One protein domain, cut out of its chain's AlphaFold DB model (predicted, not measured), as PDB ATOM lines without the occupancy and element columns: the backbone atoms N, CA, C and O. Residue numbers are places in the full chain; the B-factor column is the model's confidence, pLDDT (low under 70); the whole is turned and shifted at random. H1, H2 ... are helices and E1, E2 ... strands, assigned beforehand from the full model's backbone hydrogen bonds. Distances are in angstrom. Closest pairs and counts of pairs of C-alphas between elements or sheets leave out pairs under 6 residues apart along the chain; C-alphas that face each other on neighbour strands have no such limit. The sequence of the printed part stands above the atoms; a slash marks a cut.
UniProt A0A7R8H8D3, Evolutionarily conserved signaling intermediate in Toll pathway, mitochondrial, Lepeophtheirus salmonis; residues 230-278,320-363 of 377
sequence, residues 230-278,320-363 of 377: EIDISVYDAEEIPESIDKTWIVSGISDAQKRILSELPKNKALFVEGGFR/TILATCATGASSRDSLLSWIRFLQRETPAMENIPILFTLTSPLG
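Overview. This is residues 230 to 278 and 320 to 363 of the 377 residues of the protein "Evolutionarily conserved signaling intermediate in Toll pathway, mitochondrial" of Lepeophtheirus salmonis (UniProt A0A7R8H8D3). A three-stranded antiparallel sheet, E1, E2 and E4, makes a wall along one side, and one long helix, H2, packs slantwise over one of its faces and runs through the middle of the domain. A small parallel pair of strands, E3 and E5, lies off another side of H2, while H1 and H3 meet at one end. The printed part has 93 residues with three named helices and five named strands in the order E1, E2, H1, E3, E4, H2, H3, E5; the larger sheet runs E1, E2, E4, and the class is mixed, helices and strands. It is compact, with a radius of gyration of the C-alphas of 13.0 A and spans of 37 by 25 by 25 A.

Arrangement. In the larger sheet, E1, residues 231 to 237, and E2, residues 249 to 255, form a hairpin; N 234 and O 252 are 2.9 A apart, within hydrogen-bond range. On the other side of E2 is its antiparallel neighbour E4, residues 324 to 327, with N 251 and O 326 at 2.9 A. H2, residues 332 to 345, is on this sheet in two layers, a helix on one face of a sheet. Its height over the sheet is 8.9 A, and it lies over E1, E2 and E4, at 56 degrees to E1 on the local plane. The closest C-alphas of H2 and E4 are those of Ser 334 and Thr 327, 6.4 A apart. E5, residues 354 to 356, and H2 are near each other, with 5 pairs of C-alphas within 10 A. E5 is parallel to E3, residues 271 to 273, with N 355 and O 271 at 2.8 A. H1, residues 256 to 264, only just on the larger sheet with 5 pairs of C-alphas within 10 A, only grazes it. H1 touches H3, residues 347 to 351, where the closest C-alphas, those of Ser 263 and Ala 348, are 5.5 A apart. H2 and H3 are close but not clearly touching, the closest C-alphas being those of Gln 343 and Met 349, 5.8 A apart. In H1 and H2 every O i to N i+4 pair is within hydrogen-bond range; in H3 it is 0 of 1, with 1 of 2 O i to N i+3 pairs.

Along the chain. E1 measures 19.4 A from C-alpha 231 at (39.652, 14.478, 23.483) to C-alpha 237, and E2 20.0 A. E4 measures 10.4 A, H1 12.8 A and H3 8.4 A. H2 measures 20.4 A from C-alpha 332 at (54.208, 2.531, 38.564). E3 and E5 measure 6.7 A each, E5 ending at C-alpha 356, (56.215, 0.083, 31.166).

Size, cuts and confidence. The C-alphas farthest apart are those of Glu 230 and Gly 363, at 38.2 A. Residues 279 to 319 are not printed, and C-alphas 278 and 320 are 21.9 A apart across this cut. The link from E1 to E2, 11 residues, is long. The mean pLDDT of the printed part is 70.5; 39 residues are under 70, among them 230 to 240, 274 to 278 and 357 to 363.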
ATOM      1  N   GLU A 230      38.001  16.966  20.508       53.88
ATOM      2  CA  GLU A 230      37.914  15.539  20.154       53.88
ATOM      3  C   GLU A 230      38.490  14.618  21.258       53.88
ATOM      4  O   GLU A 230      38.421  13.399  21.117       53.88
ATOM      5  N   ILE A 231      39.062  15.174  22.337       53.47
ATOM      6  CA  ILE A 231      39.652  14.478  23.483       53.47
ATOM      7  C   ILE A 231      38.647  14.457  24.639       53.47
ATOM      8  O   ILE A 231      38.316  15.489  25.212       53.47
ATOM      9  N   ASP A 232      38.223  13.258  25.020       59.53
ATOM     10  CA  ASP A 232      37.455  13.002  26.233       59.53
ATOM     11  C   ASP A 232      38.412  13.050  27.437       59.53
ATOM     12  O   ASP A 232      39.413  12.319  27.471       59.53
ATOM     13  N   ILE A 233      38.153  13.954  28.387       56.19
ATOM     14  CA  ILE A 233      38.953  14.112  29.608       56.19
ATOM     15  C   ILE A 233      38.181  13.505  30.777       56.19
ATOM     16  O   ILE A 233      37.211  14.082  31.269       56.19
ATOM     17  N   SER A 234      38.671  12.370  31.267       61.91
ATOM     18  CA  SER A 234      38.104  11.658  32.412       61.91
ATOM     19  C   SER A 234      38.999  11.818  33.635       61.91
ATOM     20  O   SER A 234      40.222  11.674  33.555       61.91
ATOM     21  N   VAL A 235      38.389  12.090  34.788       60.69
ATOM     22  CA  VAL A 235      39.075  12.148  36.085       60.69
ATOM     23  C   VAL A 235      38.645  10.942  36.913       60.69
ATOM     24  O   VAL A 235      37.454  10.719  37.106       60.69
ATOM     25  N   TYR A 236      39.619  10.185  37.403       69.81
ATOM     26  CA  TYR A 236      39.437   8.971  38.189       69.81
ATOM     27  C   TYR A 236      40.064   9.110  39.571       69.81
ATOM     28  O   TYR A 236      41.100   9.765  39.738       69.81
ATOM     29  N   ASP A 237      39.472   8.418  40.538       69.44
ATOM     30  CA  ASP A 237      40.053   8.216  41.858       69.44
ATOM     31  C   ASP A 237      40.590   6.782  41.975       69.44
ATOM     32  O   ASP A 237      39.847   5.808  41.824       69.44
ATOM     33  N   ALA A 238      41.890   6.627  42.238       65.81
ATOM     34  CA  ALA A 238      42.506   5.311  42.399       65.81
ATOM     35  C   ALA A 238      41.960   4.534  43.620       65.81
ATOM     36  O   ALA A 238      42.140   3.315  43.702       65.81
ATOM     37  N   GLU A 239      41.240   5.181  44.546       68.62
ATOM     38  CA  GLU A 239      40.492   4.496  45.610       68.62
ATOM     39  C   GLU A 239      39.415   3.540  45.077       68.62
ATOM     40  O   GLU A 239      39.145   2.518  45.713       68.62
ATOM     41  N   GLU A 240      38.874   3.785  43.879       69.25
ATOM     42  CA  GLU A 240      37.891   2.902  43.232       69.25
ATOM     43  C   GLU A 240      38.462   1.534  42.827       69.25
ATOM     44  O   GLU A 240      37.711   0.616  42.476       69.25
ATOM     45  N   ILE A 241      39.788   1.386  42.841       73.38
ATOM     46  CA  ILE A 241      40.480   0.126  42.591       73.38
ATOM     47  C   ILE A 241      40.939  -0.421  43.952       73.38
ATOM     48  O   ILE A 241      41.894   0.101  44.537       73.38
ATOM     49  N   PRO A 242      40.315  -1.505  44.465       72.25
ATOM     50  CA  PRO A 242      40.669  -2.079  45.767       72.25
ATOM     51  C   PRO A 242      42.140  -2.495  45.868       72.25
ATOM     52  O   PRO A 242      42.736  -2.443  46.936       72.25
ATOM     53  N   GLU A 243      42.719  -2.880  44.734       74.00
ATOM     54  CA  GLU A 243      44.099  -3.342  44.593       74.00
ATOM     55  C   GLU A 243      45.120  -2.208  44.394       74.00
ATOM     56  O   GLU A 243      46.312  -2.489  44.329       74.00
ATOM     57  N   SER A 244      44.681  -0.948  44.257       71.69
ATOM     58  CA  SER A 244      45.598   0.190  44.124       71.69
ATOM     59  C   SER A 244      46.295   0.459  45.458       71.69
ATOM     60  O   SER A 244      45.630   0.596  46.493       71.69
ATOM     61  N   ILE A 245      47.622   0.550  45.414       74.19
ATOM     62  CA  ILE A 245      48.488   0.870  46.552       74.19
ATOM     63  C   ILE A 245      48.525   2.391  46.749       74.19
ATOM     64  O   ILE A 245      48.363   2.870  47.873       74.19
ATOM     65  N   ASP A 246      48.674   3.149  45.661       69.69
ATOM     66  CA  ASP A 246      48.749   4.608  45.691       69.69
ATOM     67  C   ASP A 246      47.372   5.243  45.484       69.69
ATOM     68  O   ASP A 246      46.880   5.367  44.361       69.69
ATOM     69  N   LYS A 247      46.768   5.713  46.579       71.44
ATOM     70  CA  LYS A 247      45.507   6.462  46.537       71.44
ATOM     71  C   LYS A 247      45.761   7.874  46.016       71.44
ATOM     72  O   LYS A 247      46.218   8.758  46.737       71.44
ATOM     73  N   THR A 248      45.552   8.055  44.718       67.94
ATOM     74  CA  THR A 248      45.826   9.297  44.002       67.94
ATOM     75  C   THR A 248      44.752   9.573  42.958       67.94
ATOM     76  O   THR A 248      44.049   8.668  42.512       67.94
ATOM     77  N   TRP A 249      44.653  10.832  42.545       61.97
ATOM     78  CA  TRP A 249      43.839  11.214  41.403       61.97
ATOM     79  C   TRP A 249      44.580  10.889  40.102       61.97
ATOM     80  O   TRP A 249      45.812  10.985  40.013       61.97
ATOM     81  N   ILE A 250      43.812  10.512  39.088       68.00
ATOM     82  CA  ILE A 250      44.302  10.188  37.751       68.00
ATOM     83  C   ILE A 250      43.450  10.957  36.749       68.00
ATOM     84  O   ILE A 250      42.237  10.789  36.708       68.00
ATOM     85  N   VAL A 251      44.076  11.780  35.915       64.56
ATOM     86  CA  VAL A 251      43.417  12.408  34.764       64.56
ATOM     87  C   VAL A 251      43.843  11.657  33.514       64.56
ATOM     88  O   VAL A 251      45.036  11.450  33.303       64.56
ATOM     89  N   SER A 252      42.882  11.251  32.690       72.69
ATOM     90  CA  SER A 252      43.104  10.565  31.418       72.69
ATOM     91  C   SER A 252      42.531  11.396  30.278       72.69
ATOM     92  O   SER A 252      41.396  11.852  30.372       72.69
ATOM     93  N   GLY A 253      43.300  11.562  29.205       69.25
ATOM     94  CA  GLY A 253      42.856  12.187  27.961       69.25
ATOM     95  C   GLY A 253      42.920  11.184  26.815       69.25
ATOM     96  O   GLY A 253      44.003  10.688  26.483       69.25
ATOM     97  N   ILE A 254      41.770  10.877  26.216       66.50
ATOM     98  CA  ILE A 254      41.674   9.967  25.070       66.50
ATOM     99  C   ILE A 254      40.564  10.410  24.111       66.50
ATOM    100  O   ILE A 254      39.451  10.707  24.519       66.50
ATOM    101  N   SER A 255      40.847  10.434  22.812       69.94
ATOM    102  CA  SER A 255      39.852  10.757  21.782       69.94
ATOM    103  C   SER A 255      39.059   9.539  21.304       69.94
ATOM    104  O   SER A 255      39.546   8.406  21.333       69.94
ATOM    105  N   ASP A 256      37.865   9.762  20.750       71.81
ATOM    106  CA  ASP A 256      37.072   8.697  20.113       71.81
ATOM    107  C   ASP A 256      37.805   8.039  18.932       71.81
ATOM    108  O   ASP A 256      37.646   6.842  18.671       71.81
ATOM    109  N   ALA A 257      38.646   8.798  18.222       67.19
ATOM    110  CA  ALA A 257      39.504   8.269  17.167       67.19
ATOM    111  C   ALA A 257      40.566   7.308  17.732       67.19
ATOM    112  O   ALA A 257      40.744   6.209  17.204       67.19
ATOM    113  N   GLN A 258      41.216   7.672  18.842       69.44
ATOM    114  CA  GLN A 258      42.171   6.809  19.542       69.44
ATOM    115  C   GLN A 258      41.505   5.555  20.133       69.44
ATOM    116  O   GLN A 258      42.071   4.464  20.014       69.44
ATOM    117  N   LYS A 259      40.281   5.667  20.677       75.50
ATOM    118  CA  LYS A 259      39.480   4.512  21.139       75.50
ATOM    119  C   LYS A 259      39.247   3.502  20.003       75.50
ATOM    120  O   LYS A 259      39.408   2.296  20.202       75.50
ATOM    121  N   ARG A 260      38.946   3.973  18.783       75.19
ATOM    122  CA  ARG A 260      38.806   3.102  17.596       75.19
ATOM    123  C   ARG A 260      40.122   2.429  17.218       75.19
ATOM    124  O   ARG A 260      40.129   1.215  17.031       75.19
ATOM    125  N   ILE A 261      41.229   3.175  17.185       77.25
ATOM    126  CA  ILE A 261      42.556   2.613  16.884       77.25
ATOM    127  C   ILE A 261      42.901   1.502  17.884       77.25
ATOM    128  O   ILE A 261      43.294   0.417  17.466       77.25
ATOM    129  N   LEU A 262      42.677   1.724  19.185       76.56
ATOM    130  CA  LEU A 262      42.900   0.716  20.228       76.56
ATOM    131  C   LEU A 262      42.067  -0.556  20.017       76.56
ATOM    132  O   LEU A 262      42.559  -1.654  20.278       76.56
ATOM    133  N   SER A 263      40.832  -0.429  19.525       78.31
ATOM    134  CA  SER A 263      39.959  -1.580  19.255       78.31
ATOM    135  C   SER A 263      40.408  -2.431  18.059       78.31
ATOM    136  O   SER A 263      40.125  -3.629  18.016       78.31
ATOM    137  N   GLU A 264      41.137  -1.833  17.115       80.50
ATOM    138  CA  GLU A 264      41.604  -2.477  15.880       80.50
ATOM    139  C   GLU A 264      43.039  -3.023  15.986       80.50
ATOM    140  O   GLU A 264      43.538  -3.658  15.051       80.50
ATOM    141  N   LEU A 265      43.724  -2.809  17.117       78.31
ATOM    142  CA  LEU A 265      45.113  -3.228  17.281       78.31
ATOM    143  C   LEU A 265      45.279  -4.761  17.248       78.31
ATOM    144  O   LEU A 265      44.536  -5.503  17.899       78.31
ATOM    145  N   PRO A 266      46.313  -5.272  16.553       75.25
ATOM    146  CA  PRO A 266      46.625  -6.692  16.564       75.25
ATOM    147  C   PRO A 266      47.117  -7.126  17.951       75.25
ATOM    148  O   PRO A 266      48.088  -6.585  18.475       75.25
ATOM    149  N   LYS A 267      46.510  -8.186  18.501       74.75
ATOM    150  CA  LYS A 267      46.792  -8.721  19.853       74.75
ATOM    151  C   LYS A 267      48.254  -9.124  20.110       74.75
ATOM    152  O   LYS A 267      48.653  -9.289  21.253       74.75
ATOM    153  N   ASN A 268      49.051  -9.301  19.054       73.69
ATOM    154  CA  ASN A 268      50.462  -9.692  19.143       73.69
ATOM    155  C   ASN A 268      51.436  -8.494  19.166       73.69
ATOM    156  O   ASN A 268      52.647  -8.683  19.083       73.69
ATOM    157  N   LYS A 269      50.933  -7.256  19.211       75.31
ATOM    158  CA  LYS A 269      51.763  -6.048  19.274       75.31
ATOM    159  C   LYS A 269      51.687  -5.460  20.678       75.31
ATOM    160  O   LYS A 269      50.602  -5.127  21.134       75.31
ATOM    161  N   ALA A 270      52.829  -5.342  21.350       78.06
ATOM    162  CA  ALA A 270      52.884  -4.742  22.676       78.06
ATOM    163  C   ALA A 270      52.654  -3.226  22.622       78.06
ATOM    164  O   ALA A 270      53.101  -2.557  21.686       78.06
ATOM    165  N   LEU A 271      51.973  -2.706  23.641       80.19
ATOM    166  CA  LEU A 271      51.845  -1.278  23.906       80.19
ATOM    167  C   LEU A 271      52.903  -0.853  24.916       80.19
ATOM    168  O   LEU A 271      53.178  -1.578  25.872       80.19
ATOM    169  N   PHE A 272      53.476   0.328  24.711       79.88
ATOM    170  CA  PHE A 272      54.486   0.894  25.595       79.88
ATOM    171  C   PHE A 272      53.895   2.082  26.348       79.88
ATOM    172  O   PHE A 272      53.275   2.956  25.745       79.88
ATOM    173  N   VAL A 273      54.071   2.093  27.667       75.75
ATOM    174  CA  VAL A 273      53.740   3.229  28.531       75.75
ATOM    175  C   VAL A 273      55.045   3.918  28.897       75.75
ATOM    176  O   VAL A 273      55.823   3.403  29.710       75.75
ATOM    177  N   GLU A 274      55.273   5.072  28.279       69.50
ATOM    178  CA  GLU A 274      56.439   5.924  28.512       69.50
ATOM    179  C   GLU A 274      56.060   7.090  29.438       69.50
ATOM    180  O   GLU A 274      54.953   7.621  29.347       69.50
ATOM    181  N   GLY A 275      56.945   7.494  30.358       62.59
ATOM    182  CA  GLY A 275      56.617   8.562  31.307       62.59
ATOM    183  C   GLY A 275      57.579   8.731  32.485       62.59
ATOM    184  O   GLY A 275      58.577   8.023  32.609       62.59
ATOM    185  N   GLY A 276      57.254   9.698  33.355       55.25
ATOM    186  CA  GLY A 276      58.094  10.166  34.471       55.25
ATOM    187  C   GLY A 276      58.501  11.646  34.384       55.25
ATOM    188  O   GLY A 276      59.445  12.072  35.048       55.25
ATOM    189  N   PHE A 277      57.819  12.443  33.558       54.56
ATOM    190  CA  PHE A 277      58.128  13.859  33.379       54.56
ATOM    191  C   PHE A 277      57.480  14.691  34.497       54.56
ATOM    192  O   PHE A 277      56.258  14.770  34.587       54.56
ATOM    193  N   ARG A 278      58.283  15.325  35.365       45.50
ATOM    194  CA  ARG A 278      57.757  16.321  36.315       45.50
ATOM    195  C   ARG A 278      57.394  17.589  35.557       45.50
ATOM    196  O   ARG A 278      58.286  18.292  35.086       45.50
ATOM    197  N   THR A 320      52.966   6.429  17.510       65.00
ATOM    198  CA  THR A 320      51.556   6.836  17.627       65.00
ATOM    199  C   THR A 320      51.171   6.972  19.097       65.00
ATOM    200  O   THR A 320      51.186   5.976  19.823       65.00
ATOM    201  N   ILE A 321      50.783   8.173  19.537       70.50
ATOM    202  CA  ILE A 321      50.287   8.394  20.903       70.50
ATOM    203  C   ILE A 321      48.807   8.010  20.957       70.50
ATOM    204  O   ILE A 321      47.958   8.639  20.323       70.50
ATOM    205  N   LEU A 322      48.493   6.972  21.729       72.31
ATOM    206  CA  LEU A 322      47.137   6.419  21.814       72.31
ATOM    207  C   LEU A 322      46.323   6.979  22.984       72.31
ATOM    208  O   LEU A 322      45.104   7.021  22.897       72.31
ATOM    209  N   ALA A 323      46.968   7.405  24.066       71.81
ATOM    210  CA  ALA A 323      46.318   8.030  25.214       71.81
ATOM    211  C   ALA A 323      47.361   8.796  26.040       71.81
ATOM    212  O   ALA A 323      48.553   8.487  25.966       71.81
ATOM    213  N   THR A 324      46.915   9.767  26.838       75.75
ATOM    214  CA  THR A 324      47.765  10.493  27.793       75.75
ATOM    215  C   THR A 324      47.155  10.471  29.191       75.75
ATOM    216  O   THR A 324      45.931  10.413  29.331       75.75
ATOM    217  N   CYS A 325      47.989  10.534  30.229       71.88
ATOM    218  CA  CYS A 325      47.520  10.666  31.604       71.88
ATOM    219  C   CYS A 325      48.438  11.503  32.489       71.88
ATOM    220  O   CYS A 325      49.651  11.556  32.280       71.88
ATOM    221  N   ALA A 326      47.853  12.057  33.547       69.56
ATOM    222  CA  ALA A 326      48.562  12.648  34.673       69.56
ATOM    223  C   ALA A 326      48.127  11.962  35.975       69.56
ATOM    224  O   ALA A 326      46.934  11.757  36.196       69.56
ATOM    225  N   THR A 327      49.086  11.618  36.840       68.06
ATOM    226  CA  THR A 327      48.821  11.024  38.161       68.06
ATOM    227  C   THR A 327      49.518  11.824  39.258       68.06
ATOM    228  O   THR A 327      50.640  12.302  39.072       68.06
ATOM    229  N   GLY A 328      48.883  11.955  40.424       57.69
ATOM    230  CA  GLY A 328      49.465  12.708  41.542       57.69
ATOM    231  C   GLY A 328      50.685  12.030  42.182       57.69
ATOM    232  O   GLY A 328      51.589  12.715  42.654       57.69
ATOM    233  N   ALA A 329      50.742  10.694  42.175       66.44
ATOM    234  CA  ALA A 329      51.836   9.925  42.779       66.44
ATOM    235  C   ALA A 329      53.033   9.690  41.835       66.44
ATOM    236  O   ALA A 329      54.127   9.382  42.308       66.44
ATOM    237  N   SER A 330      52.849   9.832  40.511       65.81
ATOM    238  CA  SER A 330      53.883   9.564  39.490       65.81
ATOM    239  C   SER A 330      54.576   8.195  39.646       65.81
ATOM    240  O   SER A 330      55.759   8.041  39.339       65.81
ATOM    241  N   SER A 331      53.848   7.195  40.152       72.50
ATOM    242  CA  SER A 331      54.352   5.859  40.468       72.50
ATOM    243  C   SER A 331      53.924   4.818  39.432       72.50
ATOM    244  O   SER A 331      52.941   4.998  38.706       72.50
ATOM    245  N   ARG A 332      54.611   3.669  39.405       76.19
ATOM    246  CA  ARG A 332      54.208   2.531  38.564       76.19
ATOM    247  C   ARG A 332      52.808   2.009  38.918       76.19
ATOM    248  O   ARG A 332      52.078   1.614  38.014       76.19
ATOM    249  N   ASP A 333      52.430   2.028  40.195       78.50
ATOM    250  CA  ASP A 333      51.106   1.594  40.659       78.50
ATOM    251  C   ASP A 333      49.987   2.532  40.178       78.50
ATOM    252  O   ASP A 333      48.954   2.076  39.684       78.50
ATOM    253  N   SER A 334      50.231   3.845  40.207       72.81
ATOM    254  CA  SER A 334      49.279   4.835  39.689       72.81
ATOM    255  C   SER A 334      49.040   4.679  38.180       72.81
ATOM    256  O   SER A 334      47.909   4.792  37.712       72.81
ATOM    257  N   LEU A 335      50.078   4.323  37.414       77.94
ATOM    258  CA  LEU A 335      49.956   4.047  35.981       77.94
ATOM    259  C   LEU A 335      49.269   2.705  35.697       77.94
ATOM    260  O   LEU A 335      48.483   2.607  34.760       77.94
ATOM    261  N   LEU A 336      49.513   1.676  36.510       83.38
ATOM    262  CA  LEU A 336      48.765   0.415  36.432       83.38
ATOM    263  C   LEU A 336      47.272   0.632  36.713       83.38
ATOM    264  O   LEU A 336      46.425   0.073  36.017       83.38
ATOM    265  N   SER A 337      46.957   1.477  37.693       82.25
ATOM    266  CA  SER A 337      45.588   1.884  38.015       82.25
ATOM    267  C   SER A 337      44.938   2.625  36.842       82.25
ATOM    268  O   SER A 337      43.824   2.283  36.451       82.25
ATOM    269  N   TRP A 338      45.661   3.543  36.192       80.88
ATOM    270  CA  TRP A 338      45.204   4.211  34.967       80.88
ATOM    271  C   TRP A 338      44.888   3.227  33.831       80.88
ATOM    272  O   TRP A 338      43.806   3.292  33.247       80.88
ATOM    273  N   ILE A 339      45.777   2.267  33.555       85.94
ATOM    274  CA  ILE A 339      45.549   1.245  32.523       85.94
ATOM    275  C   ILE A 339      44.282   0.428  32.804       85.94
ATOM    276  O   ILE A 339      43.538   0.111  31.878       85.94
ATOM    277  N   ARG A 340      43.987   0.122  34.072       84.38
ATOM    278  CA  ARG A 340      42.758  -0.591  34.457       84.38
ATOM    279  C   ARG A 340      41.500   0.231  34.184       84.38
ATOM    280  O   ARG A 340      40.502  -0.334  33.741       84.38
ATOM    281  N   PHE A 341      41.539   1.546  34.401       81.19
ATOM    282  CA  PHE A 341      40.444   2.434  33.997       81.19
ATOM    283  C   PHE A 341      40.285   2.463  32.472       81.19
ATOM    284  O   PHE A 341      39.182   2.262  31.967       81.19
ATOM    285  N   LEU A 342      41.391   2.575  31.733       81.00
ATOM    286  CA  LEU A 342      41.399   2.561  30.266       81.00
ATOM    287  C   LEU A 342      40.842   1.241  29.686       81.00
ATOM    288  O   LEU A 342      40.150   1.239  28.669       81.00
ATOM    289  N   GLN A 343      41.097   0.112  30.355       84.50
ATOM    290  CA  GLN A 343      40.553  -1.206  30.004       84.50
ATOM    291  C   GLN A 343      39.039  -1.316  30.225       84.50
ATOM    292  O   GLN A 343      38.377  -2.025  29.465       84.50
ATOM    293  N   ARG A 344      38.468  -0.612  31.218       80.75
ATOM    294  CA  ARG A 344      37.003  -0.554  31.406       80.75
ATOM    295  C   ARG A 344      36.326   0.122  30.215       80.75
ATOM    296  O   ARG A 344      35.281  -0.342  29.769       80.75
ATOM    297  N   GLU A 345      36.932   1.188  29.699       72.12
ATOM    298  CA  GLU A 345      36.423   1.906  28.527       72.12
ATOM    299  C   GLU A 345      36.713   1.170  27.212       72.12
ATOM    300  O   GLU A 345      35.912   1.222  26.280       72.12
ATOM    301  N   THR A 346      37.843   0.455  27.140       77.38
ATOM    302  CA  THR A 346      38.293  -0.253  25.933       77.38
ATOM    303  C   THR A 346      38.662  -1.717  26.234       77.38
ATOM    304  O   THR A 346      39.846  -2.048  26.364       77.38
ATOM    305  N   PRO A 347      37.679  -2.643  26.267       79.56
ATOM    306  CA  PRO A 347      37.905  -4.048  26.647       79.56
ATOM    307  C   PRO A 347      38.893  -4.812  25.750       79.56
ATOM    308  O   PRO A 347      39.483  -5.809  26.158       79.56
ATOM    309  N   ALA A 348      39.111  -4.347  24.514       75.25
ATOM    310  CA  ALA A 348      40.060  -4.958  23.580       75.25
ATOM    311  C   ALA A 348      41.506  -4.994  24.120       75.25
ATOM    312  O   ALA A 348      42.286  -5.865  23.729       75.25
ATOM    313  N   MET A 349      41.843  -4.089  25.044       76.25
ATOM    314  CA  MET A 349      43.190  -3.918  25.584       76.25
ATOM    315  C   MET A 349      43.585  -4.962  26.633       76.25
ATOM    316  O   MET A 349      44.769  -5.131  26.900       76.25
ATOM    317  N   GLU A 350      42.626  -5.699  27.202       77.69
ATOM    318  CA  GLU A 350      42.895  -6.743  28.206       77.69
ATOM    319  C   GLU A 350      43.810  -7.855  27.663       77.69
ATOM    320  O   GLU A 350      44.594  -8.451  28.393       77.69
ATOM    321  N   ASN A 351      43.751  -8.099  26.350       75.56
ATOM    322  CA  ASN A 351      44.513  -9.154  25.679       75.56
ATOM    323  C   ASN A 351      45.802  -8.653  25.009       75.56
ATOM    324  O   ASN A 351      46.436  -9.416  24.277       75.56
ATOM    325  N   ILE A 352      46.160  -7.381  25.194       80.06
ATOM    326  CA  ILE A 352      47.339  -6.766  24.583       80.06
ATOM    327  C   ILE A 352      48.435  -6.657  25.652       80.06
ATOM    328  O   ILE A 352      48.169  -6.141  26.737       80.06
ATOM    329  N   PRO A 353      49.672  -7.122  25.394       79.62
ATOM    330  CA  PRO A 353      50.751  -6.981  26.364       79.62
ATOM    331  C   PRO A 353      51.142  -5.504  26.524       79.62
ATOM    332  O   PRO A 353      51.491  -4.843  25.547       79.62
ATOM    333  N   ILE A 354      51.105  -4.994  27.758       81.56
ATOM    334  CA  ILE A 354      51.473  -3.612  28.099       81.56
ATOM    335  C   ILE A 354      52.821  -3.622  28.827       81.56
ATOM    336  O   ILE A 354      52.990  -4.300  29.843       81.56
ATOM    337  N   LEU A 355      53.787  -2.873  28.300       79.88
ATOM    338  CA  LEU A 355      55.144  -2.754  28.823       79.88
ATOM    339  C   LEU A 355      55.378  -1.331  29.337       79.88
ATOM    340  O   LEU A 355      55.187  -0.361  28.614       79.88
ATOM    341  N   PHE A 356      55.827  -1.204  30.584       77.81
ATOM    342  CA  PHE A 356      56.215   0.083  31.166       77.81
ATOM    343  C   PHE A 356      57.710   0.308  30.933       77.81
ATOM    344  O   PHE A 356      58.521  -0.495  31.393       77.81
ATOM    345  N   THR A 357      58.079   1.391  30.249       67.31
ATOM    346  CA  THR A 357      59.481   1.740  29.929       67.31
ATOM    347  C   THR A 357      60.022   2.875  30.799       67.31
ATOM    348  O   THR A 357      61.021   3.495  30.456       67.31
ATOM    349  N   LEU A 358      59.381   3.134  31.945       63.47
ATOM    350  CA  LEU A 358      59.737   4.196  32.890       63.47
ATOM    351  C   LEU A 358      61.239   4.178  33.221       63.47
ATOM    352  O   LEU A 358      61.729   3.287  33.918       63.47
ATOM    353  N   THR A 359      61.964   5.195  32.763       50.41
ATOM    354  CA  THR A 359      63.362   5.434  33.134       50.41
ATOM    355  C   THR A 359      63.401   6.064  34.525       50.41
ATOM    356  O   THR A 359      63.669   7.252  34.681       50.41
ATOM    357  N   SER A 360      63.078   5.313  35.572       43.38
ATOM    358  CA  SER A 360      63.243   5.827  36.932       43.38
ATOM    359  C   SER A 360      64.714   5.686  37.346       43.38
ATOM    360  O   SER A 360      65.187   4.559  37.488       43.38
ATOM    361  N   PRO A 361      65.457   6.749  37.699       48.47
ATOM    362  CA  PRO A 361      66.041   6.704  39.024       48.47
ATOM    363  C   PRO A 361      64.861   6.866  39.985       48.47
ATOM    364  O   PRO A 361      64.021   7.720  39.731       48.47
ATOM    365  N   LEU A 362      64.735   6.041  41.024       40.19
ATOM    366  CA  LEU A 362      64.237   6.428  42.357       40.19
ATOM    367  C   LEU A 362      63.844   5.176  43.158       40.19
ATOM    368  O   LEU A 362      62.859   4.512  42.858       40.19
ATOM    369  N   GLY A 363      64.604   4.934  44.230       48.69
ATOM    370  CA  GLY A 363      64.215   4.097  45.370       48.69
ATOM    371  C   GLY A 363      64.769   2.665  45.363       48.69
ATOM    372  O   GLY A 363      64.786   2.026  44.312       48.69
TER     373      GLY A 363